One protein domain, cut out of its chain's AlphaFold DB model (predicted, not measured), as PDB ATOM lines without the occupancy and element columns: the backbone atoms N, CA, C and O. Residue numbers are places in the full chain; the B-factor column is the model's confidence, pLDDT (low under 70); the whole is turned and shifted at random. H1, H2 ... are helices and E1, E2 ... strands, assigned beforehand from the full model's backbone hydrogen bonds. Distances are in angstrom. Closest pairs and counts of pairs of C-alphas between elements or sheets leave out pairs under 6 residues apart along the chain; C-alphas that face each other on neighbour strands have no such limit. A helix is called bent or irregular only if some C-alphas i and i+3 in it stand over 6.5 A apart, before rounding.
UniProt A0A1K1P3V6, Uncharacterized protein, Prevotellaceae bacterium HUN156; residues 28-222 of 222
ATOM      1  N   ASP A  28     336.710  87.881 406.461       96.81
ATOM      2  CA  ASP A  28     338.038  87.263 406.407       96.81
ATOM      3  C   ASP A  28     338.328  86.583 405.059       96.81
ATOM      4  O   ASP A  28     339.490  86.514 404.655       96.81
ATOM      5  N   LEU A  29     337.292  86.124 404.346       97.75
ATOM      6  CA  LEU A  29     337.409  85.639 402.968       97.75
ATOM      7  C   LEU A  29     337.565  86.777 401.948       97.75
ATOM      8  O   LEU A  29     338.361  86.657 401.019       97.75
ATOM      9  N   ILE A  30     336.825  87.877 402.114       98.19
ATOM     10  CA  ILE A  30     336.747  88.981 401.140       98.19
ATOM     11  C   ILE A  30     337.944  89.934 401.224       98.19
ATOM     12  O   ILE A  30     338.476  90.353 400.193       98.19
ATOM     13  N   GLU A  31     338.398  90.294 402.428       97.31
ATOM     14  CA  GLU A  31     339.449  91.307 402.601       97.31
ATOM     15  C   GLU A  31     340.752  91.015 401.849       97.31
ATOM     16  O   GLU A  31     341.304  91.953 401.266       97.31
ATOM     17  N   PRO A  32     341.280  89.773 401.839       96.75
ATOM     18  CA  PRO A  32     342.489  89.467 401.084       96.75
ATOM     19  C   PRO A  32     342.322  89.755 399.590       96.75
ATOM     20  O   PRO A  32     343.236  90.299 398.970       96.75
ATOM     21  N   GLN A  33     341.152  89.445 399.026       95.38
ATOM     22  CA  GLN A  33     340.859  89.668 397.613       95.38
ATOM     23  C   GLN A  33     340.734  91.165 397.298       95.38
ATOM     24  O   GLN A  33     341.294  91.627 396.306       95.38
ATOM     25  N   VAL A  34     340.078  91.942 398.170       95.44
ATOM     26  CA  VAL A  34     340.021  93.408 398.039       95.44
ATOM     27  C   VAL A  34     341.429  93.991 398.063       95.44
ATOM     28  O   VAL A  34     341.817  94.668 397.116       95.44
ATOM     29  N   LYS A  35     342.222  93.692 399.101       96.12
ATOM     30  CA  LYS A  35     343.582  94.230 399.273       96.12
ATOM     31  C   LYS A  35     344.491  93.891 398.093       96.12
ATOM     32  O   LYS A  35     345.260  94.752 397.677       96.12
ATOM     33  N   ALA A  36     344.380  92.684 397.536       94.50
ATOM     34  CA  ALA A  36     345.156  92.262 396.368       94.50
ATOM     35  C   ALA A  36     344.863  93.090 395.103       94.50
ATOM     36  O   ALA A  36     345.738  93.218 394.250       94.50
ATOM     37  N   ASN A  37     343.665  93.673 395.000       91.38
ATOM     38  CA  ASN A  37     343.234  94.472 393.853       91.38
ATOM     39  C   ASN A  37     343.465  95.984 394.037       91.38
ATOM     40  O   ASN A  37     343.206  96.760 393.117       91.38
ATOM     41  N   LEU A  38     343.951  96.430 395.202       93.50
ATOM     42  CA  LEU A  38     344.230  97.845 395.454       93.50
ATOM     43  C   LEU A  38     345.612  98.257 394.954       93.50
ATOM     44  O   LEU A  38     346.603  97.561 395.157       93.50
ATOM     45  N   ILE A  39     345.699  99.479 394.423       92.56
ATOM     46  CA  ILE A  39     346.979 100.121 394.084       92.56
ATOM     47  C   ILE A  39     347.847 100.302 395.340       92.56
ATOM     48  O   ILE A  39     349.065 100.143 395.289       92.56
ATOM     49  N   LYS A  40     347.217 100.638 396.473       94.69
ATOM     50  CA  LYS A  40     347.859 100.795 397.783       94.69
ATOM     51  C   LYS A  40     347.162  99.905 398.821       94.69
ATOM     52  O   LYS A  40     346.276 100.398 399.526       94.69
ATOM     53  N   PRO A  41     347.538  98.621 398.945       94.69
ATOM     54  CA  PRO A  41     346.880  97.681 399.858       94.69
ATOM     55  C   PRO A  41     346.847  98.151 401.318       94.69
ATOM     56  O   PRO A  41     345.828  97.998 401.986       94.69
ATOM     57  N   ASP A  42     347.914  98.805 401.790       95.44
ATOM     58  CA  ASP A  42     348.025  99.308 403.169       95.44
ATOM     59  C   ASP A  42     347.078 100.480 403.483       95.44
ATOM     60  O   ASP A  42     346.873 100.817 404.646       95.44
ATOM     61  N   SER A  43     346.487 101.105 402.459       96.00
ATOM     62  CA  SER A  43     345.492 102.176 402.626       96.00
ATOM     63  C   SER A  43     344.061 101.661 402.821       96.00
ATOM     64  O   SER A  43     343.143 102.466 402.999       96.00
ATOM     65  N   TYR A  44     343.869 100.337 402.749       97.19
ATOM     66  CA  TYR A  44     342.579  99.685 402.927       97.19
ATOM     67  C   TYR A  44     341.983  99.990 404.301       97.19
ATOM     68  O   TYR A  44     342.593  99.738 405.340       97.19
ATOM     69  N   GLU A  45     340.729 100.419 404.292       97.19
ATOM     70  CA  GLU A  45     339.896 100.530 405.477       97.19
ATOM     71  C   GLU A  45     338.528  99.918 405.203       97.19
ATOM     72  O   GLU A  45     337.816 100.329 404.284       97.19
ATOM     73  N   PHE A  46     338.132  98.963 406.040       97.19
ATOM     74  CA  PHE A  46     336.768  98.453 406.051       97.19
ATOM     75  C   PHE A  46     335.782  99.595 406.342       97.19
ATOM     76  O   PHE A  46     335.984 100.358 407.290       97.19
ATOM     77  N   ALA A  47     334.712  99.711 405.550       97.00
ATOM     78  CA  ALA A  47     333.657 100.690 405.795       97.00
ATOM     79  C   ALA A  47     332.404 100.019 406.364       97.00
ATOM     80  O   ALA A  47     332.004 100.321 407.486       97.00
ATOM     81  N   GLN A  48     331.792  99.117 405.598       96.94
ATOM     82  CA  GLN A  48     330.601  98.378 406.008       96.94
ATOM     83  C   GLN A  48     330.429  97.116 405.163       96.94
ATOM     84  O   GLN A  48     330.969  97.012 404.061       96.94
ATOM     85  N   MET A  49     329.627  96.181 405.662       97.25
ATOM     86  CA  MET A  49     329.139  95.057 404.878       97.25
ATOM     87  C   MET A  49     327.702  94.730 405.256       97.25
ATOM     88  O   MET A  49     327.294  94.961 406.394       97.25
ATOM     89  N   GLN A  50     326.970  94.154 404.313       97.75
ATOM     90  CA  GLN A  50     325.671  93.542 404.548       97.75
ATOM     91  C   GLN A  50     325.726  92.104 404.040       97.75
ATOM     92  O   GLN A  50     325.954  91.884 402.852       97.75
ATOM     93  N   LEU A  51     325.564  91.150 404.958       97.94
ATOM     94  CA  LEU A  51     325.515  89.719 404.673       97.94
ATOM     95  C   LEU A  51     324.055  89.271 404.588       97.94
ATOM     96  O   LEU A  51     323.285  89.455 405.529       97.94
ATOM     97  N   ASP A  52     323.698  88.641 403.480       97.94
ATOM     98  CA  ASP A  52     322.332  88.262 403.150       97.94
ATOM     99  C   ASP A  52     322.274  86.798 402.701       97.94
ATOM    100  O   ASP A  52     323.180  86.301 402.034       97.94
ATOM    101  N   SER A  53     321.199  86.093 403.048       97.31
ATOM    102  CA  SER A  53     320.987  84.725 402.567       97.31
ATOM    103  C   SER A  53     320.564  84.713 401.097       97.31
ATOM    104  O   SER A  53     319.730  85.523 400.675       97.31
ATOM    105  N   CYS A  54     321.089  83.744 400.350       97.69
ATOM    106  CA  CYS A  54     320.671  83.399 398.994       97.69
ATOM    107  C   CYS A  54     319.830  82.121 398.999       97.69
ATOM    108  O   CYS A  54     320.102  81.182 399.759       97.69
ATOM    109  N   PHE A  55     318.842  82.069 398.106       96.94
ATOM    110  CA  PHE A  55     317.953  80.923 397.944       96.94
ATOM    111  C   PHE A  55     317.843  80.503 396.479       96.94
ATOM    112  O   PHE A  55     318.085  81.297 395.570       96.94
ATOM    113  N   SER A  56     317.527  79.234 396.233       94.38
ATOM    114  CA  SER A  56     317.431  78.659 394.882       94.38
ATOM    115  C   SER A  56     316.272  79.193 394.043       94.38
ATOM    116  O   SER A  56     316.321  79.075 392.824       94.38
ATOM    117  N   ASP A  57     315.252  79.766 394.673       94.19
ATOM    118  CA  ASP A  57     314.082  80.389 394.046       94.19
ATOM    119  C   ASP A  57     314.220  81.916 393.887       94.19
ATOM    120  O   ASP A  57     313.357  82.553 393.287       94.19
ATOM    121  N   ASP A  58     315.318  82.514 394.367       93.31
ATOM    122  CA  ASP A  58     315.575  83.953 394.266       93.31
ATOM    123  C   ASP A  58     316.431  84.281 393.033       93.31
ATOM    124  O   ASP A  58     317.647  84.069 393.003       93.31
ATOM    125  N   THR A  59     315.790  84.840 392.007       91.62
ATOM    126  CA  THR A  59     316.462  85.287 390.782       91.62
ATOM    127  C   THR A  59     317.363  86.500 391.001       91.62
ATOM    128  O   THR A  59     318.360  86.632 390.294       91.62
ATOM    129  N   ASN A  60     317.050  87.373 391.962       89.38
ATOM    130  CA  ASN A  60     317.759  88.635 392.189       89.38
ATOM    131  C   ASN A  60     319.050  88.434 392.989       89.38
ATOM    132  O   ASN A  60     319.994  89.210 392.852       89.38
ATOM    133  N   ARG A  61     319.116  87.381 393.810       91.94
ATOM    134  CA  ARG A  61     320.305  87.006 394.594       91.94
ATOM    135  C   ARG A  61     320.963  85.737 394.061       91.94
ATOM    136  O   ARG A  61     321.404  84.883 394.831       91.94
ATOM    137  N   ASN A  62     321.065  85.640 392.737       95.31
ATOM    138  CA  ASN A  62     321.758  84.558 392.049       95.31
ATOM    139  C   ASN A  62     322.870  85.116 391.141       95.31
ATOM    140  O   ASN A  62     322.583  85.937 390.266       95.31
ATOM    141  N   PRO A  63     324.129  84.661 391.286       95.50
ATOM    142  CA  PRO A  63     325.240  85.217 390.519       95.50
ATOM    143  C   PRO A  63     325.088  85.008 389.007       95.50
ATOM    144  O   PRO A  63     325.411  85.906 388.238       95.50
ATOM    145  N   LYS A  64     324.517  83.880 388.559       95.38
ATOM    146  CA  LYS A  64     324.294  83.626 387.125       95.38
ATOM    147  C   LYS A  64     323.229  84.549 386.536       95.38
ATOM    148  O   LYS A  64     323.365  84.977 385.394       95.38
ATOM    149  N   SER A  65     322.197  84.882 387.312       94.25
ATOM    150  CA  SER A  65     321.206  85.882 386.906       94.25
ATOM    151  C   SER A  65     321.850  87.257 386.753       94.25
ATOM    152  O   SER A  65     321.623  87.924 385.750       94.25
ATOM    153  N   ILE A  66     322.707  87.664 387.695       94.00
ATOM    154  CA  ILE A  66     323.423  88.946 387.615       94.00
ATOM    155  C   ILE A  66     324.353  88.974 386.396       94.00
ATOM    156  O   ILE A  66     324.307  89.928 385.623       94.00
ATOM    157  N   GLU A  67     325.135  87.919 386.156       95.12
ATOM    158  CA  GLU A  67     325.972  87.803 384.953       95.12
ATOM    159  C   GLU A  67     325.163  87.905 383.657       95.12
ATOM    160  O   GLU A  67     325.605  88.539 382.695       95.12
ATOM    161  N   PHE A  68     323.992  87.266 383.610       94.75
ATOM    162  CA  PHE A  68     323.091  87.355 382.469       94.75
ATOM    163  C   PHE A  68     322.642  88.800 382.242       94.75
ATOM    164  O   PHE A  68     322.812  89.322 381.138       94.75
ATOM    165  N   VAL A  69     322.129  89.464 383.282       92.44
ATOM    166  CA  VAL A  69     321.639  90.842 383.172       92.44
ATOM    167  C   VAL A  69     322.779  91.785 382.781       92.44
ATOM    168  O   VAL A  69     322.581  92.620 381.908       92.44
ATOM    169  N   LEU A  70     323.991  91.609 383.315       93.31
ATOM    170  CA  LEU A  70     325.172  92.392 382.922       93.31
ATOM    171  C   LEU A  70     325.528  92.230 381.439       93.31
ATOM    172  O   LEU A  70     325.830  93.210 380.755       93.31
ATOM    173  N   LYS A  71     325.484  91.001 380.909       94.69
ATOM    174  CA  LYS A  71     325.730  90.746 379.479       94.69
ATOM    175  C   LYS A  71     324.673  91.418 378.607       94.69
ATOM    176  O   LYS A  71     325.026  92.050 377.612       94.69
ATOM    177  N   VAL A  72     323.402  91.310 378.995       94.31
ATOM    178  CA  VAL A  72     322.288  91.972 378.304       94.31
ATOM    179  C   VAL A  72     322.438  93.494 378.362       94.31
ATOM    180  O   VAL A  72     322.329  94.141 377.326       94.31
ATOM    181  N   ALA A  73     322.774  94.058 379.524       93.12
ATOM    182  CA  ALA A  73     322.986  95.492 379.724       93.12
ATOM    183  C   ALA A  73     324.025  96.060 378.750       93.12
ATOM    184  O   ALA A  73     323.781  97.058 378.075       93.12
ATOM    185  N   ARG A  74     325.175  95.385 378.633       93.31
ATOM    186  CA  ARG A  74     326.264  95.796 377.738       93.31
ATOM    187  C   ARG A  74     325.847  95.753 376.275       93.31
ATOM    188  O   ARG A  74     326.059  96.723 375.555       93.31
ATOM    189  N   LEU A  75     325.211  94.663 375.847       95.38
ATOM    190  CA  LEU A  75     324.718  94.542 374.474       95.38
ATOM    191  C   LEU A  75     323.630  95.572 374.164       95.38
ATOM    192  O   LEU A  75     323.590  96.099 373.056       95.38
ATOM    193  N   PHE A  76     322.761  95.875 375.127       94.88
ATOM    194  CA  PHE A  76     321.695  96.852 374.937       94.88
ATOM    195  C   PHE A  76     322.232  98.282 374.873       94.88
ATOM    196  O   PHE A  76     321.787  99.079 374.051       94.88
ATOM    197  N   LYS A  77     323.254  98.594 375.671       93.50
ATOM    198  CA  LYS A  77     323.998  99.848 375.549       93.50
ATOM    199  C   LYS A  77     324.634  99.982 374.162       93.50
ATOM    200  O   LYS A  77     324.408 100.992 373.506       93.50
ATOM    201  N   GLU A  78     325.342  98.953 373.686       94.62
ATOM    202  CA  GLU A  78     325.905  98.936 372.326       94.62
ATOM    203  C   GLU A  78     324.819  99.112 371.256       94.62
ATOM    204  O   GLU A  78     324.995  99.875 370.310       94.62
ATOM    205  N   TYR A  79     323.676  98.435 371.404       96.44
ATOM    206  CA  TYR A  79     322.527  98.591 370.514       96.44
ATOM    207  C   TYR A  79     322.068 100.053 370.437       96.44
ATOM    208  O   TYR A  79     321.963 100.590 369.334       96.44
ATOM    209  N   LYS A  80     321.860 100.713 371.585       94.94
ATOM    210  CA  LYS A  80     321.440 102.123 371.638       94.94
ATOM    211  C   LYS A  80     322.483 103.063 371.035       94.94
ATOM    212  O   LYS A  80     322.119 103.969 370.291       94.94
ATOM    213  N   GLU A  81     323.767 102.824 371.297       95.88
ATOM    214  CA  GLU A  81     324.862 103.582 370.680       95.88
ATOM    215  C   GLU A  81     324.840 103.443 369.148       95.88
ATOM    216  O   GLU A  81     324.877 104.444 368.437       95.88
ATOM    217  N   TYR A  82     324.676 102.228 368.614       98.19
ATOM    218  CA  TYR A  82     324.599 102.013 367.165       98.19
ATOM    219  C   TYR A  82     323.325 102.569 366.523       98.19
ATOM    220  O   TYR A  82     323.363 102.981 365.363       98.19
ATOM    221  N   MET A  83     322.202 102.576 367.239       97.12
ATOM    222  CA  MET A  83     320.983 103.239 366.771       97.12
ATOM    223  C   MET A  83     321.190 104.755 366.690       97.12
ATOM    224  O   MET A  83     320.888 105.351 365.658       97.12
ATOM    225  N   SER A  84     321.815 105.358 367.705       97.38
ATOM    226  CA  SER A  84     322.163 106.783 367.695       97.38
ATOM    227  C   SER A  84     323.136 107.139 366.561       97.38
ATOM    228  O   SER A  84     322.903 108.114 365.845       97.38
ATOM    229  N   ASP A  85     324.165 106.316 366.317       98.31
ATOM    230  CA  ASP A  85     325.085 106.477 365.180       98.31
ATOM    231  C   ASP A  85     324.342 106.439 363.830       98.31
ATOM    232  O   ASP A  85     324.679 107.170 362.891       98.31
ATOM    233  N   ALA A  86     323.341 105.560 363.698       98.38
ATOM    234  CA  ALA A  86     322.543 105.447 362.483       98.38
ATOM    235  C   ALA A  86     321.693 106.705 362.248       98.38
ATOM    236  O   ALA A  86     321.672 107.210 361.124       98.38
ATOM    237  N   GLU A  87     321.055 107.236 363.292       98.00
ATOM    238  CA  GLU A  87     320.265 108.474 363.240       98.00
ATOM    239  C   GLU A  87     321.130 109.703 362.912       98.00
ATOM    240  O   GLU A  87     320.744 110.550 362.096       98.00
ATOM    241  N   GLU A  88     322.331 109.799 363.490       98.06
ATOM    242  CA  GLU A  88     323.281 110.875 363.178       98.06
ATOM    243  C   GLU A  88     323.736 110.801 361.713       98.06
ATOM    244  O   GLU A  88     323.788 111.818 361.004       98.06
ATOM    245  N   ALA A  89     324.025 109.592 361.224       97.62
ATOM    246  CA  ALA A  89     324.388 109.368 359.833       97.62
ATOM    247  C   ALA A  89     323.219 109.669 358.879       97.62
ATOM    248  O   ALA A  89     323.436 110.269 357.826       97.62
ATOM    249  N   GLU A  90     321.981 109.327 359.237       97.25
ATOM    250  CA  GLU A  90     320.781 109.666 358.462       97.25
ATOM    251  C   GLU A  90     320.550 111.183 358.400       97.25
ATOM    252  O   GLU A  90     320.330 111.750 357.320       97.25
ATOM    253  N   THR A  91     320.675 111.866 359.537       96.38
ATOM    254  CA  THR A  91     320.589 113.330 359.617       96.38
ATOM    255  C   THR A  91     321.651 113.972 358.729       96.38
ATOM    256  O   THR A  91     321.350 114.839 357.903       96.38
ATOM    257  N   SER A  92     322.891 113.487 358.818       95.88
ATOM    258  CA  SER A  92     323.997 113.943 357.975       95.88
ATOM    259  C   SER A  92     323.729 113.677 356.495       95.88
ATOM    260  O   SER A  92     323.924 114.560 355.665       95.88
ATOM    261  N   MET A  93     323.218 112.495 356.139       94.50
ATOM    262  CA  MET A  93     322.838 112.146 354.768       94.50
ATOM    263  C   MET A  93     321.776 113.106 354.210       94.50
ATOM    264  O   MET A  93     321.842 113.472 353.032       94.50
ATOM    265  N   THR A  94     320.832 113.533 355.050       92.00
ATOM    266  CA  THR A  94     319.747 114.458 354.693       92.00
ATOM    267  C   THR A  94     320.260 115.868 354.406       92.00
ATOM    268  O   THR A  94     319.797 116.497 353.458       92.00
ATOM    269  N   ILE A  95     321.276 116.345 355.136       92.75
ATOM    270  CA  ILE A  95     321.922 117.649 354.877       92.75
ATOM    271  C   ILE A  95     322.484 117.728 353.450       92.75
ATOM    272  O   ILE A  95     322.421 118.777 352.812       92.75
ATOM    273  N   TYR A  96     323.008 116.616 352.930       91.19
ATOM    274  CA  TYR A  96     323.576 116.544 351.579       91.19
ATOM    275  C   TYR A  96     322.575 116.071 350.510       91.19
ATOM    276  O   TYR A  96     322.975 115.754 349.381       91.19
ATOM    277  N   ALA A  97     321.282 115.994 350.843       88.75
ATOM    278  CA  ALA A  97     320.246 115.608 349.896       88.75
ATOM    279  C   ALA A  97     320.049 116.672 348.795       88.75
ATOM    280  O   ALA A  97     320.282 117.863 349.021       88.75
ATOM    281  N   PRO A  98     319.615 116.272 347.582       86.75
ATOM    282  CA  PRO A  98     319.363 117.218 346.501       86.75
ATOM    283  C   PRO A  98     318.346 118.283 346.915       86.75
ATOM    284  O   PRO A  98     317.238 117.965 347.344       86.75
ATOM    285  N   THR A  99     318.691 119.553 346.717       83.75
ATOM    286  CA  THR A  99     317.784 120.680 346.970       83.75
ATOM    287  C   THR A  99     317.269 121.192 345.626       83.75
ATOM    288  O   THR A  99     318.059 121.497 344.736       83.75
ATOM    289  N   TYR A 100     315.945 121.227 345.433       82.94
ATOM    290  CA  TYR A 100     315.305 121.573 344.148       82.94
ATOM    291  C   TYR A 100     315.837 120.773 342.937       82.94
ATOM    292  O   TYR A 100     315.907 121.282 341.821       82.94
ATOM    293  N   GLY A 101     316.233 119.514 343.157       80.38
ATOM    294  CA  GLY A 101     316.774 118.633 342.114       80.38
ATOM    295  C   GLY A 101     318.239 118.888 341.737       80.38
ATOM    296  O   GLY A 101     318.769 118.176 340.886       80.38
ATOM    297  N   TYR A 102     318.910 119.854 342.371       82.06
ATOM    298  CA  TYR A 102     320.337 120.115 342.188       82.06
ATOM    299  C   TYR A 102     321.166 119.461 343.304       82.06
ATOM    300  O   TYR A 102     320.817 119.541 344.482       82.06
ATOM    301  N   GLN A 103     322.279 118.825 342.928       88.50
ATOM    302  CA  GLN A 103     323.253 118.243 343.854       88.50
ATOM    303  C   GLN A 103     324.649 118.305 343.222       88.50
ATOM    304  O   GLN A 103     324.856 117.806 342.113       88.50
ATOM    305  N   ASP A 104     325.610 118.909 343.916       91.31
ATOM    306  CA  ASP A 104     327.000 118.945 343.460       91.31
ATOM    307  C   ASP A 104     327.736 117.616 343.742       91.31
ATOM    308  O   ASP A 104     327.267 116.745 344.482       91.31
ATOM    309  N   ALA A 105     328.912 117.448 343.129       92.81
ATOM    310  CA  ALA A 105     329.694 116.216 343.234       92.81
ATOM    311  C   ALA A 105     330.152 115.902 344.669       92.81
ATOM    312  O   ALA A 105     330.183 114.730 345.049       92.81
ATOM    313  N   HIS A 106     330.473 116.927 345.465       91.31
ATOM    314  CA  HIS A 106     330.858 116.757 346.862       91.31
ATOM    315  C   HIS A 106     329.649 116.305 347.690       91.31
ATOM    316  O   HIS A 106     329.734 115.283 348.367       91.31
ATOM    317  N   SER A 107     328.498 116.968 347.555       92.31
ATOM    318  CA  SER A 107     327.253 116.572 348.228       92.31
ATOM    319  C   SER A 107     326.847 115.134 347.889       92.31
ATOM    320  O   SER A 107     326.522 114.350 348.779       92.31
ATOM    321  N   LYS A 108     326.976 114.723 346.621       93.31
ATOM    322  CA  LYS A 108     326.726 113.334 346.201       93.31
ATOM    323  C   LYS A 108     327.677 112.329 346.864       93.31
ATOM    324  O   LYS A 108     327.255 111.238 347.251       93.31
ATOM    325  N   GLN A 109     328.961 112.669 346.989       95.75
ATOM    326  CA  GLN A 109     329.949 111.820 347.661       95.75
ATOM    327  C   GLN A 109     329.665 111.704 349.162       95.75
ATOM    328  O   GLN A 109     329.689 110.593 349.697       95.75
ATOM    329  N   GLN A 110     329.359 112.821 349.821       96.44
ATOM    330  CA  GLN A 110     329.037 112.855 351.247       96.44
ATOM    331  C   GLN A 110     327.776 112.052 351.545       96.44
ATOM    332  O   GLN A 110     327.793 111.195 352.424       96.44
ATOM    333  N   GLN A 111     326.721 112.214 350.744       94.75
ATOM    334  CA  GLN A 111     325.503 111.423 350.885       94.75
ATOM    335  C   GLN A 111     325.781 109.912 350.785       94.75
ATOM    336  O   GLN A 111     325.282 109.135 351.596       94.75
ATOM    337  N   LYS A 112     326.628 109.477 349.837       95.75
ATOM    338  CA  LYS A 112     327.031 108.063 349.717       95.75
ATOM    339  C   LYS A 112     327.810 107.575 350.943       95.75
ATOM    340  O   LYS A 112     327.612 106.436 351.363       95.75
ATOM    341  N   LYS A 113     328.702 108.404 351.490       97.31
ATOM    342  CA  LYS A 113     329.477 108.085 352.695       97.31
ATOM    343  C   LYS A 113     328.546 107.874 353.891       97.31
ATOM    344  O   LYS A 113     328.588 106.805 354.490       97.31
ATOM    345  N   TYR A 114     327.679 108.843 354.177       97.69
ATOM    346  CA  TYR A 114     326.765 108.772 355.318       97.69
ATOM    347  C   TYR A 114     325.741 107.648 355.180       97.69
ATOM    348  O   TYR A 114     325.464 106.961 356.154       97.69
ATOM    349  N   LYS A 115     325.280 107.346 353.959       97.50
ATOM    350  CA  LYS A 115     324.483 106.139 353.709       97.50
ATOM    351  C   LYS A 115     325.221 104.858 354.120       97.50
ATOM    352  O   LYS A 115     324.638 103.992 354.761       97.50
ATOM    353  N   ALA A 116     326.500 104.729 353.766       98.12
ATOM    354  CA  ALA A 116     327.293 103.553 354.129       98.12
ATOM    355  C   ALA A 116     327.568 103.468 355.644       98.12
ATOM    356  O   ALA A 116     327.624 102.364 356.189       98.12
ATOM    357  N   GLU A 117     327.743 104.610 356.314       98.25
ATOM    358  CA  GLU A 117     327.882 104.698 357.775       98.25
ATOM    359  C   GLU A 117     326.581 104.294 358.481       98.25
ATOM    360  O   GLU A 117     326.623 103.401 359.326       98.25
ATOM    361  N   MET A 118     325.436 104.827 358.043       98.19
ATOM    362  CA  MET A 118     324.099 104.464 358.529       98.19
ATOM    363  C   MET A 118     323.840 102.959 358.384       98.19
ATOM    364  O   MET A 118     323.549 102.279 359.362       98.19
ATOM    365  N   GLU A 119     324.031 102.394 357.185       98.25
ATOM    366  CA  GLU A 119     323.834 100.955 356.950       98.25
ATOM    367  C   GLU A 119     324.780 100.090 357.801       98.25
ATOM    368  O   GLU A 119     324.438  98.977 358.204       98.25
ATOM    369  N   LYS A 120     326.006 100.562 358.066       98.50
ATOM    370  CA  LYS A 120     326.959  99.858 358.933       98.50
ATOM    371  C   LYS A 120     326.506  99.895 360.392       98.50
ATOM    372  O   LYS A 120     326.608  98.858 361.048       98.50
ATOM    373  N   ALA A 121     326.042 101.040 360.879       98.62
ATOM    374  CA  ALA A 121     325.520 101.205 362.230       98.62
ATOM    375  C   ALA A 121     324.263 100.343 362.440       98.62
ATOM    376  O   ALA A 121     324.251  99.501 363.336       98.62
ATOM    377  N   GLN A 122     323.300 100.392 361.514       98.50
ATOM    378  CA  GLN A 122     322.100  99.542 361.528       98.50
ATOM    379  C   GLN A 122     322.430  98.045 361.561       98.50
ATOM    380  O   GLN A 122     321.845  97.295 362.338       98.50
ATOM    381  N   ARG A 123     323.410  97.586 360.765       98.62
ATOM    382  CA  ARG A 123     323.855  96.181 360.817       98.62
ATOM    383  C   ARG A 123     324.430  95.799 362.178       98.62
ATOM    384  O   ARG A 123     324.201  94.685 362.637       98.62
ATOM    385  N   LYS A 124     325.195  96.685 362.818       98.62
ATOM    386  CA  LYS A 124     325.735  96.422 364.157       98.62
ATOM    387  C   LYS A 124     324.636  96.398 365.217       98.62
ATOM    388  O   LYS A 124     324.661  95.502 366.056       98.62
ATOM    389  N   ALA A 125     323.671  97.316 365.143       98.25
ATOM    390  CA  ALA A 125     322.497  97.323 366.011       98.25
ATOM    391  C   ALA A 125     321.713  96.007 365.882       98.25
ATOM    392  O   ALA A 125     321.455  95.350 366.885       98.25
ATOM    393  N   ALA A 126     321.443  95.552 364.653       97.94
ATOM    394  CA  ALA A 126     320.784  94.267 364.409       97.94
ATOM    395  C   ALA A 126     321.556  93.087 365.030       97.94
ATOM    396  O   ALA A 126     320.972  92.276 365.736       97.94
ATOM    397  N   ILE A 127     322.884  93.037 364.867       98.38
ATOM    398  CA  ILE A 127     323.721  91.992 365.485       98.38
ATOM    399  C   ILE A 127     323.656  92.038 367.021       98.38
ATOM    400  O   ILE A 127     323.651  90.990 367.665       98.38
ATOM    401  N   ALA A 128     323.658  93.229 367.626       97.81
ATOM    402  CA  ALA A 128     323.535  93.372 369.075       97.81
ATOM    403  C   ALA A 128     322.165  92.877 369.565       97.81
ATOM    404  O   ALA A 128     322.109  92.100 370.519       97.81
ATOM    405  N   LYS A 129     321.085  93.243 368.861       96.94
ATOM    406  CA  LYS A 129     319.723  92.757 369.118       96.94
ATOM    407  C   LYS A 129     319.633  91.234 369.014       96.94
ATOM    408  O   LYS A 129     319.200  90.593 369.966       96.94
ATOM    409  N   ASP A 130     320.133  90.641 367.931       97.00
ATOM    410  CA  ASP A 130     320.121  89.185 367.735       97.00
ATOM    411  C   ASP A 130     320.831  88.448 368.880       97.00
ATOM    412  O   ASP A 130     320.341  87.434 369.374       97.00
ATOM    413  N   LYS A 131     321.962  88.983 369.363       97.81
ATOM    414  CA  LYS A 131     322.678  88.419 370.518       97.81
ATOM    415  C   LYS A 131     321.869  88.504 371.812       97.81
ATOM    416  O   LYS A 131     321.929  87.570 372.608       97.81
ATOM    417  N   ILE A 132     321.134  89.593 372.041       96.12
ATOM    418  CA  ILE A 132     320.256  89.740 373.214       96.12
ATOM    419  C   ILE A 132     319.150  88.682 373.175       96.12
ATOM    420  O   ILE A 132     318.948  87.964 374.156       96.12
ATOM    421  N   LEU A 133     318.486  88.534 372.027       95.38
ATOM    422  CA  LEU A 133     317.418  87.549 371.834       95.38
ATOM    423  C   LEU A 133     317.942  86.113 371.966       95.38
ATOM    424  O   LEU A 133     317.318  85.277 372.621       95.38
ATOM    425  N   GLN A 134     319.125  85.833 371.412       95.88
ATOM    426  CA  GLN A 134     319.790  84.541 371.564       95.88
ATOM    427  C   GLN A 134     320.108  84.239 373.032       95.88
ATOM    428  O   GLN A 134     319.785  83.149 373.503       95.88
ATOM    429  N   LEU A 135     320.679  85.195 373.775       95.69
ATOM    430  CA  LEU A 135     320.947  85.027 375.205       95.69
ATOM    431  C   LEU A 135     319.664  84.716 375.975       95.69
ATOM    432  O   LEU A 135     319.661  83.805 376.804       95.69
ATOM    433  N   TYR A 136     318.576  85.435 375.700       92.75
ATOM    434  CA  TYR A 136     317.284  85.171 376.330       92.75
ATOM    435  C   TYR A 136     316.809  83.739 376.051       92.75
ATOM    436  O   TYR A 136     316.486  83.001 376.984       92.75
ATOM    437  N   LYS A 137     316.852  83.306 374.786       93.19
ATOM    438  CA  LYS A 137     316.457  81.952 374.373       93.19
ATOM    439  C   LYS A 137     317.296  80.866 375.049       93.19
ATOM    440  O   LYS A 137     316.743  79.900 375.565       93.19
ATOM    441  N   GLU A 138     318.614  81.037 375.091       94.75
ATOM    442  CA  GLU A 138     319.546  80.084 375.710       94.75
ATOM    443  C   GLU A 138     319.371  79.972 377.233       94.75
ATOM    444  O   GLU A 138     319.661  78.924 377.809       94.75
ATOM    445  N   ASN A 139     318.877  81.026 377.891       94.19
ATOM    446  CA  ASN A 139     318.719  81.081 379.348       94.19
ATOM    447  C   ASN A 139     317.257  80.950 379.816       94.19
ATOM    448  O   ASN A 139     317.002  80.980 381.021       94.19
ATOM    449  N   LYS A 140     316.295  80.746 378.907       90.69
ATOM    450  CA  LYS A 140     314.861  80.628 379.230       90.69
ATOM    451  C   LYS A 140     314.589  79.550 380.283       90.69
ATOM    452  O   LYS A 140     313.937  79.817 381.289       90.69
ATOM    453  N   GLU A 141     315.148  78.354 380.098       91.88
ATOM    454  CA  GLU A 141     314.970  77.234 381.035       91.88
ATOM    455  C   GLU A 141     315.659  77.476 382.384       91.88
ATOM    456  O   GLU A 141     315.132  77.095 383.430       91.88
ATOM    457  N   PHE A 142     316.796  78.182 382.386       92.81
ATOM    458  CA  PHE A 142     317.432  78.629 383.623       92.81
ATOM    459  C   PHE A 142     316.485  79.540 384.416       92.81
ATOM    460  O   PHE A 142     316.247  79.274 385.592       92.81
ATOM    461  N   PHE A 143     315.858  80.537 383.782       91.12
ATOM    462  CA  PHE A 143     314.909  81.430 384.462       91.12
ATOM    463  C   PHE A 143     313.595  80.746 384.866       91.12
ATOM    464  O   PHE A 143     313.088  80.997 385.961       91.12
ATOM    465  N   LYS A 144     313.061  79.827 384.049       90.50
ATOM    466  CA  LYS A 144     311.897  79.002 384.429       90.50
ATOM    467  C   LYS A 144     312.182  78.126 385.648       90.50
ATOM    468  O   LYS A 144     311.284  77.901 386.461       90.50
ATOM    469  N   SER A 145     313.423  77.654 385.809       91.00
ATOM    470  CA  SER A 145     313.783  76.771 386.923       91.00
ATOM    471  C   SER A 145     313.528  77.402 388.296       91.00
ATOM    472  O   SER A 145     313.106  76.695 389.205       91.00
ATOM    473  N   PHE A 146     313.648  78.728 388.433       90.62
ATOM    474  CA  PHE A 146     313.372  79.436 389.690       90.62
ATOM    475  C   PHE A 146     311.900  79.363 390.113       90.62
ATOM    476  O   PHE A 146     311.615  79.267 391.301       90.62
ATOM    477  N   GLN A 147     310.956  79.343 389.165       87.19
ATOM    478  CA  GLN A 147     309.515  79.310 389.471       87.19
ATOM    479  C   GLN A 147     309.066  77.977 390.080       87.19
ATOM    480  O   GLN A 147     308.071  77.912 390.799       87.19
ATOM    481  N   SER A 148     309.787  76.901 389.761       87.75
ATOM    482  CA  SER A 148     309.523  75.544 390.252       87.75
ATOM    483  C   SER A 148     310.533  75.087 391.306       87.75
ATOM    484  O   SER A 148     310.393  73.995 391.866       87.75
ATOM    485  N   ALA A 149     311.544  75.913 391.586       89.50
ATOM    486  CA  ALA A 149     312.547  75.629 392.588       89.50
ATOM    487  C   ALA A 149     311.905  75.585 393.976       89.50
ATOM    488  O   ALA A 149     311.009  76.355 394.319       89.50
ATOM    489  N   LYS A 150     312.397  74.668 394.808       92.81
ATOM    490  CA  LYS A 150     312.116  74.727 396.238       92.81
ATOM    491  C   LYS A 150     312.854  75.919 396.835       92.81
ATOM    492  O   LYS A 150     313.934  76.273 396.367       92.81
ATOM    493  N   HIS A 151     312.303  76.467 397.909       95.25
ATOM    494  CA  HIS A 151     312.990  77.459 398.719       95.25
ATOM    495  C   HIS A 151     314.098  76.781 399.536       95.25
ATOM    496  O   HIS A 151     313.862  76.266 400.632       95.25
ATOM    497  N   GLU A 152     315.302  76.709 398.973       96.56
ATOM    498  CA  GLU A 152     316.461  76.088 399.608       96.56
ATOM    499  C   GLU A 152     317.597  77.094 399.725       96.56
ATOM    500  O   GLU A 152     317.929  77.800 398.777       96.56
ATOM    501  N   PHE A 153     318.213  77.144 400.904       97.38
ATOM    502  CA  PHE A 153     319.371  77.989 401.155       97.38
ATOM    503  C   PHE A 153     320.548  77.550 400.276       97.38
ATOM    504  O   PHE A 153     320.974  76.390 400.354       97.38
ATOM    505  N   THR A 154     321.073  78.454 399.448       96.50
ATOM    506  CA  THR A 154     322.138  78.167 398.470       96.50
ATOM    507  C   THR A 154     323.491  78.756 398.844       96.50
ATOM    508  O   THR A 154     324.502  78.240 398.374       96.50
ATOM    509  N   GLY A 155     323.532  79.759 399.717       98.12
ATOM    510  CA  GLY A 155     324.763  80.449 400.093       98.12
ATOM    511  C   GLY A 155     324.486  81.861 400.585       98.12
ATOM    512  O   GLY A 155     323.378  82.165 401.026       98.12
ATOM    513  N   TRP A 156     325.482  82.730 400.479       98.44
ATOM    514  CA  TRP A 156     325.392  84.101 400.971       98.44
ATOM    515  C   TRP A 156     325.724  85.112 399.883       98.44
ATOM    516  O   TRP A 156     326.622  84.871 399.079       98.44
ATOM    517  N   SER A 157     325.065  86.265 399.906       98.25
ATOM    518  CA  SER A 157     325.511  87.463 399.203       98.25
ATOM    519  C   SER A 157     326.079  88.471 400.197       98.25
ATOM    520  O   SER A 157     325.632  88.569 401.342       98.25
ATOM    521  N   VAL A 158     327.096  89.214 399.771       98.31
ATOM    522  CA  VAL A 158     327.728  90.256 400.581       98.31
ATOM    523  C   VAL A 158     327.872  91.522 399.762       98.31
ATOM    524  O   VAL A 158     328.720  91.588 398.873       98.31
ATOM    525  N   ALA A 159     327.089  92.544 400.100       97.56
ATOM    526  CA  ALA A 159     327.387  93.907 399.677       97.56
ATOM    527  C   ALA A 159     328.513  94.436 400.571       97.56
ATOM    528  O   ALA A 159     328.337  94.565 401.784       97.56
ATOM    529  N   PHE A 160     329.685  94.681 399.992       98.00
ATOM    530  CA  PHE A 160     330.909  94.997 400.716       98.00
ATOM    531  C   PHE A 160     331.448  96.359 400.299       98.00
ATOM    532  O   PHE A 160     331.776  96.573 399.131       98.00
ATOM    533  N   SER A 161     331.605  97.254 401.269       97.62
ATOM    534  CA  SER A 161     332.146  98.585 401.040       97.62
ATOM    535  C   SER A 161     333.437  98.804 401.817       97.62
ATOM    536  O   SER A 161     333.552  98.475 403.003       97.62
ATOM    537  N   TYR A 162     334.398  99.450 401.170       97.06
ATOM    538  CA  TYR A 162     335.689  99.796 401.754       97.06
ATOM    539  C   TYR A 162     336.139 101.182 401.299       97.06
ATOM    540  O   TYR A 162     335.589 101.764 400.366       97.06
ATOM    541  N   ARG A 163     337.161 101.719 401.960       97.06
ATOM    542  CA  ARG A 163     337.888 102.909 401.520       97.06
ATOM    543  C   ARG A 163     339.327 102.546 401.203       97.06
ATOM    544  O   ARG A 163     339.929 101.742 401.909       97.06
ATOM    545  N   ALA A 164     339.875 103.154 400.164       96.31
ATOM    546  CA  ALA A 164     341.279 103.012 399.805       96.31
ATOM    547  C   ALA A 164     341.788 104.279 399.116       96.31
ATOM    548  O   ALA A 164     341.016 105.055 398.548       96.31
ATOM    549  N   GLU A 165     343.095 104.503 399.170       96.88
ATOM    550  CA  GLU A 165     343.733 105.574 398.419       96.88
ATOM    551  C   GLU A 165     343.929 105.191 396.950       96.88
ATOM    552  O   GLU A 165     344.448 104.123 396.618       96.88
ATOM    553  N   THR A 166     343.607 106.126 396.060       91.88
ATOM    554  CA  THR A 166     344.040 106.078 394.663       91.88
ATOM    555  C   THR A 166     345.556 106.280 394.555       91.88
ATOM    556  O   THR A 166     346.231 106.683 395.509       91.88
ATOM    557  N   ALA A 167     346.113 106.083 393.354       91.75
ATOM    558  CA  ALA A 167     347.521 106.382 393.082       91.75
ATOM    559  C   ALA A 167     347.913 107.821 393.488       91.75
ATOM    560  O   ALA A 167     349.014 108.041 393.990       91.75
ATOM    561  N   GLY A 168     346.990 108.782 393.348       92.56
ATOM    562  CA  GLY A 168     347.181 110.186 393.729       92.56
ATOM    563  C   GLY A 168     346.978 110.500 395.216       92.56
ATOM    564  O   GLY A 168     347.045 111.666 395.590       92.56
ATOM    565  N   GLY A 169     346.709 109.504 396.069       92.19
ATOM    566  CA  GLY A 169     346.504 109.691 397.513       92.19
ATOM    567  C   GLY A 169     345.109 110.182 397.911       92.19
ATOM    568  O   GLY A 169     344.863 110.433 399.087       92.19
ATOM    569  N   LEU A 170     344.173 110.306 396.962       95.00
ATOM    570  CA  LEU A 170     342.774 110.589 397.288       95.00
ATOM    571  C   LEU A 170     342.114 109.323 397.834       95.00
ATOM    572  O   LEU A 170     342.143 108.293 397.162       95.00
ATOM    573  N   LYS A 171     341.481 109.412 399.005       94.88
ATOM    574  CA  LYS A 171     340.715 108.307 399.582       94.88
ATOM    575  C   LYS A 171     339.319 108.246 398.969       94.88
ATOM    576  O   LYS A 171     338.543 109.189 399.115       94.88
ATOM    577  N   ILE A 172     339.011 107.138 398.305       94.75
ATOM    578  CA  ILE A 172     337.721 106.886 397.655       94.75
ATOM    579  C   ILE A 172     337.023 105.685 398.288       94.75
ATOM    580  O   ILE A 172     337.666 104.852 398.929       94.75
ATOM    581  N   MET A 173     335.702 105.634 398.133       95.44
ATOM    582  CA  MET A 173     334.884 104.475 398.486       95.44
ATOM    583  C   MET A 173     334.907 103.485 397.320       95.44
ATOM    584  O   MET A 173     334.857 103.922 396.174       95.44
ATOM    585  N   GLY A 174     334.975 102.192 397.616       94.38
ATOM    586  CA  GLY A 174     334.730 101.122 396.654       94.38
ATOM    587  C   GLY A 174     333.620 100.207 397.153       94.38
ATOM    588  O   GLY A 174     333.546  99.929 398.355       94.38
ATOM    589  N   ASN A 175     332.767  99.749 396.240       95.62
ATOM    590  CA  ASN A 175     331.620  98.889 396.529       95.62
ATOM    591  C   ASN A 175     331.631  97.635 395.651       95.62
ATOM    592  O   ASN A 175     331.534  97.726 394.437       95.62
ATOM    593  N   ASN A 176     331.666  96.451 396.255       96.06
ATOM    594  CA  ASN A 176     331.621  95.188 395.518       96.06
ATOM    595  C   ASN A 176     330.487  94.305 396.044       96.06
ATOM    596  O   ASN A 176     330.105  94.391 397.213       96.06
ATOM    597  N   LEU A 177     329.990  93.414 395.193       97.50
ATOM    598  CA  LEU A 177     329.057  92.358 395.568       97.50
ATOM    599  C   LEU A 177     329.767  91.010 395.471       97.50
ATOM    600  O   LEU A 177     330.303  90.667 394.422       97.50
ATOM    601  N   TYR A 178     329.746  90.226 396.543       98.19
ATOM    602  CA  TYR A 178     330.313  88.877 396.569       98.19
ATOM    603  C   TYR A 178     329.228  87.835 396.793       98.19
ATOM    604  O   TYR A 178     328.240  88.104 397.473       98.19
ATOM    605  N   PHE A 179     329.446  86.634 396.268       98.44
ATOM    606  CA  PHE A 179     328.657  85.448 396.576       98.44
ATOM    607  C   PHE A 179     329.553  84.383 397.187       98.44
ATOM    608  O   PHE A 179     330.616  84.078 396.645       98.44
ATOM    609  N   LEU A 180     329.111  83.788 398.286       98.56
ATOM    610  CA  LEU A 180     329.845  82.780 399.041       98.56
ATOM    611  C   LEU A 180     329.030  81.493 399.130       98.56
ATOM    612  O   LEU A 180     327.795  81.514 399.090       98.56
ATOM    613  N   ASP A 181     329.728  80.373 399.261       98.19
ATOM    614  CA  ASP A 181     329.120  79.069 399.507       98.19
ATOM    615  C   ASP A 181     328.397  79.016 400.868       98.19
ATOM    616  O   ASP A 181     328.563  79.880 401.732       98.19
ATOM    617  N   LYS A 182     327.574  77.981 401.082       97.62
ATOM    618  CA  LYS A 182     326.750  77.821 402.300       97.62
ATOM    619  C   LYS A 182     327.568  77.890 403.588       97.62
ATOM    620  O   LYS A 182     327.102  78.460 404.579       97.62
ATOM    621  N   ASP A 183     328.767  77.320 403.550       97.19
ATOM    622  CA  ASP A 183     329.616  77.113 404.716       97.19
ATOM    623  C   ASP A 183     330.590  78.277 404.968       97.19
ATOM    624  O   ASP A 183     331.313  78.254 405.969       97.19
ATOM    625  N   LEU A 184     330.561  79.322 404.123       97.44
ATOM    626  CA  LEU A 184     331.469  80.474 404.181       97.44
ATOM    627  C   LEU A 184     332.931  80.021 404.157       97.44
ATOM    628  O   LEU A 184     333.732  80.396 405.020       97.44
ATOM    629  N   THR A 185     333.255  79.171 403.188       97.12
ATOM    630  CA  THR A 185     334.596  78.632 402.959       97.12
ATOM    631  C   THR A 185     335.247  79.203 401.708       97.12
ATOM    632  O   THR A 185     336.475  79.294 401.664       97.12
ATOM    633  N   GLU A 186     334.456  79.658 400.734       97.62
ATOM    634  CA  GLU A 186     334.967  80.228 399.493       97.62
ATOM    635  C   GLU A 186     334.074  81.332 398.916       97.62
ATOM    636  O   GLU A 186     332.856  81.374 399.101       97.62
ATOM    637  N   ILE A 187     334.711  82.232 398.168       98.25
ATOM    638  CA  ILE A 187     334.026  83.189 397.304       98.25
ATOM    639  C   ILE A 187     333.766  82.481 395.980       98.25
ATOM    640  O   ILE A 187     334.701  82.117 395.271       98.25
ATOM    641  N   THR A 188     332.496  82.303 395.645       97.81
ATOM    642  CA  THR A 188     332.079  81.646 394.401       97.81
ATOM    643  C   THR A 188     332.034  82.626 393.234       97.81
ATOM    644  O   THR A 188     332.381  82.255 392.118       97.81
ATOM    645  N   HIS A 189     331.606  83.871 393.479       98.06
ATOM    646  CA  HIS A 189     331.502  84.928 392.470       98.06
ATOM    647  C   HIS A 189     331.749  86.299 393.107       98.06
ATOM    648  O   HIS A 189     331.506  86.501 394.299       98.06
ATOM    649  N   SER A 190     332.189  87.258 392.297       96.94
ATOM    650  CA  SER A 190     332.384  88.649 392.700       96.94
ATOM    651  C   SER A 190     332.041  89.583 391.549       96.94
ATOM    652  O   SER A 190     332.439  89.309 390.420       96.94
ATOM    653  N   PHE A 191     331.386  90.695 391.855       95.75
ATOM    654  CA  PHE A 191     331.060  91.764 390.918       95.75
ATOM    655  C   PHE A 191     331.598  93.080 391.466       95.75
ATOM    656  O   PHE A 191     331.354  93.431 392.627       95.75
ATOM    657  N   SER A 192     332.354  93.787 390.638       93.00
ATOM    658  CA  SER A 192     332.895  95.103 390.968       93.00
ATOM    659  C   SER A 192     331.850  96.211 390.826       93.00
ATOM    660  O   SER A 192     330.843  96.051 390.133       93.00
ATOM    661  N   GLU A 193     332.112  97.356 391.457       90.38
ATOM    662  CA  GLU A 193     331.295  98.567 391.301       90.38
ATOM    663  C   GLU A 193     331.116  98.953 389.832       90.38
ATOM    664  O   GLU A 193     330.000  99.231 389.399       90.38
ATOM    665  N   ASP A 194     332.208  98.907 389.065       88.50
ATOM    666  CA  ASP A 194     332.221  99.267 387.649       88.50
ATOM    667  C   ASP A 194     331.284  98.357 386.848       88.50
ATOM    668  O   ASP A 194     330.458  98.845 386.079       88.50
ATOM    669  N   GLU A 195     331.334  97.042 387.086       90.12
ATOM    670  CA  GLU A 195     330.423  96.096 386.437       90.12
ATOM    671  C   GLU A 195     328.969  96.369 386.813       90.12
ATOM    672  O   GLU A 195     328.112  96.437 385.938       90.12
ATOM    673  N   LEU A 196     328.669  96.569 388.096       87.88
ATOM    674  CA  LEU A 196     327.299  96.825 388.546       87.88
ATOM    675  C   LEU A 196     326.769  98.184 388.067       87.88
ATOM    676  O   LEU A 196     325.564  98.335 387.868       87.88
ATOM    677  N   SER A 197     327.648  99.160 387.838       84.81
ATOM    678  CA  SER A 197     327.276 100.473 387.306       84.81
ATOM    679  C   SER A 197     326.754 100.405 385.864       84.81
ATOM    680  O   SER A 197     325.879 101.199 385.496       84.81
ATOM    681  N   ASP A 198     327.195  99.409 385.078       78.12
ATOM    682  CA  ASP A 198     326.703  99.172 383.714       78.12
ATOM    683  C   ASP A 198     325.180  98.953 383.705       78.12
ATOM    684  O   ASP A 198     324.506  99.430 382.790       78.12
ATOM    685  N   LEU A 199     324.626  98.310 384.744       77.06
ATOM    686  CA  LEU A 199     323.193  98.007 384.860       77.06
ATOM    687  C   LEU A 199     322.327  99.269 384.841       77.06
ATOM    688  O   LEU A 199     321.345  99.341 384.104       77.06
ATOM    689  N   ASN A 200     322.723 100.277 385.619       71.56
ATOM    690  CA  ASN A 200     321.994 101.540 385.707       71.56
ATOM    691  C   ASN A 200     322.153 102.366 384.423       71.56
ATOM    692  O   ASN A 200     321.207 103.009 383.974       71.56
ATOM    693  N   SER A 201     323.346 102.352 383.816       72.19
ATOM    694  CA  SER A 201     323.638 103.161 382.624       72.19
ATOM    695  C   SER A 201     323.005 102.621 381.339       72.19
ATOM    696  O   SER A 201     322.725 103.388 380.419       72.19
ATOM    697  N   ALA A 202     322.760 101.311 381.269       73.00
ATOM    698  CA  ALA A 202     322.204 100.674 380.083       73.00
ATOM    699  C   ALA A 202     320.722 101.011 379.860       73.00
ATOM    700  O   ALA A 202     320.237 100.849 378.744       73.00
ATOM    701  N   GLY A 203     319.998 101.509 380.870       76.00
ATOM    702  CA  GLY A 203     318.552 101.742 380.778       76.00
ATOM    703  C   GLY A 203     317.801 100.451 380.460       76.00
ATOM    704  O   GLY A 203     316.996 100.424 379.539       76.00
ATOM    705  N   ILE A 204     318.122  99.364 381.170       75.00
ATOM    706  CA  ILE A 204     317.525  98.031 380.957       75.00
ATOM    707  C   ILE A 204     315.998  98.065 381.097       75.00
ATOM    708  O   ILE A 204     315.318  97.247 380.487       75.00
ATOM    709  N   ASP A 205     315.449  99.031 381.832       78.81
ATOM    710  CA  ASP A 205     314.004  99.245 381.919       78.81
ATOM    711  C   ASP A 205     313.365  99.484 380.533       78.81
ATOM    712  O   ASP A 205     312.245  99.037 380.289       78.81
ATOM    713  N   ASP A 206     314.099 100.091 379.591       84.94
ATOM    714  CA  ASP A 206     313.633 100.323 378.219       84.94
ATOM    715  C   ASP A 206     313.672  99.042 377.365       84.94
ATOM    716  O   ASP A 206     312.948  98.932 376.380       84.94
ATOM    717  N   LEU A 207     314.500  98.053 377.723       87.81
ATOM    718  CA  LEU A 207     314.734  96.854 376.906       87.81
ATOM    719  C   LEU A 207     313.461  96.025 376.711       87.81
ATOM    720  O   LEU A 207     313.244  95.486 375.627       87.81
ATOM    721  N   GLN A 208     312.614  95.923 377.740       83.81
ATOM    722  CA  GLN A 208     311.337  95.210 377.619       83.81
ATOM    723  C   GLN A 208     310.381  95.891 376.644       83.81
ATOM    724  O   GLN A 208     309.634  95.198 375.964       83.81
ATOM    725  N   TYR A 209     310.404  97.222 376.588       87.94
ATOM    726  CA  TYR A 209     309.576  97.997 375.672       87.94
ATOM    727  C   TYR A 209     310.122  97.927 374.241       87.94
ATOM    728  O   TYR A 209     309.375  97.668 373.303       87.94
ATOM    729  N   GLU A 210     311.437  98.093 374.081       90.38
ATOM    730  CA  GLU A 210     312.097  98.134 372.773       90.38
ATOM    731  C   GLU A 210     311.983  96.807 372.011       90.38
ATOM    732  O   GLU A 210     311.861  96.800 370.787       90.38
ATOM    733  N   PHE A 211     312.033  95.679 372.730       92.06
ATOM    734  CA  PHE A 211     311.980  94.330 372.151       92.06
ATOM    735  C   PHE A 211     310.723  93.555 372.574       92.06
ATOM    736  O   PHE A 211     310.753  92.328 372.688       92.06
ATOM    737  N   GLU A 212     309.626  94.264 372.860       88.94
ATOM    738  CA  GLU A 212     308.387  93.665 373.372       88.94
ATOM    739  C   GLU A 212     307.859  92.563 372.441       88.94
ATOM    740  O   GLU A 212     307.525  91.468 372.900       88.94
ATOM    741  N   ASP A 213     307.805  92.839 371.138       90.69
ATOM    742  CA  ASP A 213     307.267  91.911 370.144       90.69
ATOM    743  C   ASP A 213     308.156  90.670 369.998       90.69
ATOM    744  O   ASP A 213     307.652  89.549 370.030       90.69
ATOM    745  N   GLU A 214     309.482  90.830 369.957       92.69
ATOM    746  CA  GLU A 214     310.388  89.680 369.875       92.69
ATOM    747  C   GLU A 214     310.370  88.832 371.151       92.69
ATOM    748  O   GLU A 214     310.450  87.604 371.085       92.69
ATOM    749  N   PHE A 215     310.239  89.454 372.327       88.75
ATOM    750  CA  PHE A 215     310.090  88.701 373.571       88.75
ATOM    751  C   PHE A 215     308.750  87.962 373.648       88.75
ATOM    752  O   PHE A 215     308.722  86.854 374.189       88.75
ATOM    753  N   LYS A 216     307.664  88.513 373.087       88.00
ATOM    754  CA  LYS A 216     306.380  87.802 372.955       88.00
ATOM    755  C   LYS A 216     306.502  86.597 372.031       88.00
ATOM    756  O   LYS A 216     306.121  85.505 372.437       88.00
ATOM    757  N   GLU A 217     307.095  86.761 370.852       89.06
ATOM    758  CA  GLU A 217     307.316  85.651 369.914       89.06
ATOM    759  C   GLU A 217     308.145  84.526 370.559       89.06
ATOM    760  O   GLU A 217     307.781  83.354 370.495       89.06
ATOM    761  N   LEU A 218     309.215  84.875 371.283       85.50
ATOM    762  CA  LEU A 218     310.034  83.902 372.018       85.50
ATOM    763  C   LEU A 218     309.294  83.224 373.184       85.50
ATOM    764  O   LEU A 218     309.705  82.143 373.629       85.50
ATOM    765  N   ALA A 219     308.248  83.852 373.721       82.06
ATOM    766  CA  ALA A 219     307.405  83.280 374.763       82.06
ATOM    767  C   ALA A 219     306.348  82.320 374.194       82.06
ATOM    768  O   ALA A 219     306.057  81.324 374.853       82.06
ATOM    769  N   GLU A 220     305.821  82.591 372.995       78.75
ATOM    770  CA  GLU A 220     304.803  81.781 372.303       78.75
ATOM    771  C   GLU A 220     305.355  80.509 371.638       78.75
ATOM    772  O   GLU A 220     304.598  79.576 371.394       78.75
ATOM    773  N   ASP A 221     306.665  80.437 371.392       63.38
ATOM    774  CA  ASP A 221     307.369  79.265 370.832       63.38
ATOM    775  C   ASP A 221     307.479  78.048 371.807       63.38
ATOM    776  O   ASP A 221     308.276  77.134 371.566       63.38
ATOM    777  N   ASP A 222     306.711  78.030 372.910       56.69
ATOM    778  CA  ASP A 222     306.566  76.921 373.887       56.69
ATOM    779  C   ASP A 222     305.268  76.114 373.672       56.69
ATOM    780  O   ASP A 222     305.297  74.883 373.925       56.69
TER     781      ASP A 222
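What this domain is: This is residues 28 to 222 of the 222 residues of an uncharacterized protein of Prevotellaceae bacterium HUN156 (UniProt A0A1K1P3V6). A long helical hairpin, H2 and H3a, reaches away from a twisted sheet of four strands, which curls round the short helix H1. Three short helices, H4, H5 and H6, lead from the sheet across the half of the hairpin nearer to it. The printed part has 195 residues, with six named helices and four named strands in the order H1 E1 H2 H3 E2 E3 E4 H4 H5 H6; the sheet, in the order E1 E2 E3 E4, is antiparallel and the class is mixed. The whole is loose, with a radius of gyration of the C-alphas of 23.5 A, and flat, spanning 75 by 55 by 19 A.

How they stand to each other: H1, residues 28 to 36, is on the sheet and near E2, residues 153 to 165, with 10 pairs of C-alphas within 10 A. E1, residues 45 to 55, bends by 51 degrees at residue 48 and is antiparallel to E2, with N 50 and O 159 2.9 A apart. H2, residues 63 to 95, only grazes the sheet with its residues 63 to 70. H3, residues 105 to 148, was assigned as one helix by its hydrogen bonds but is bent: C-alphas 138 and 141 are 7.6 A apart, and its arms H3a, residues 105 to 138, and H3b, residues 141 to 148, stand at a steep tilt of 42 degrees. H2 and H3a form a helical hairpin and touch at a shallow tilt of 18 degrees, opposite ways; their closest C-alphas, of Ala 86 and Met 118, are 4.4 A apart. E2, E3, residues 171 to 180, and E4, residues 187 to 191, form a meander, each strand the antiparallel neighbour of the one before, with N 158 and O 178 2.8 A apart and N 177 and O 191 2.9 A apart. H4, residues 193 to 201, is on the opposite face from H1 and touches H2 with the closest C-alphas, of Ala 73 and Leu 199, 5.7 A apart. H5, residues 204 to 210, only just touches H2, and H6, residues 212 to 220, only just touches H3a, each with 3 pairs of C-alphas within 8 A; the closest are Ala 73 and Ile 204, 6.1 A, and Lys 137 and Leu 218, 7.1 A. Every O i to N i+4 pair is within hydrogen-bond range in H2, H3a and H6, against 3 of 5 in H1 and H4, 1 of 4 in H3b and 1 of 3 in H5; O i to N i+3 pairs within range are 5 of 5 in H3b and 2 of 4 in H5.

Where its parts are: H1 begins at C-alpha 28, (338.038, 87.263, 406.407). E1 is 30.4 A long, E2 36.9 A and E3 27.8 A. H2 is 48.3 A long and ends at C-alpha 95, (321.922, 117.649, 354.877); H3a is 49.6 A long. H6 ends at C-alpha 220, (304.803, 81.781, 372.303).

The domain as a whole: The two C-alphas farthest apart, of Tyr 100 and Asp 183, are 76.5 A apart. The printed part has no cut and no long link. Its mean pLDDT is 93.1; residues 221 to 222 are under 70.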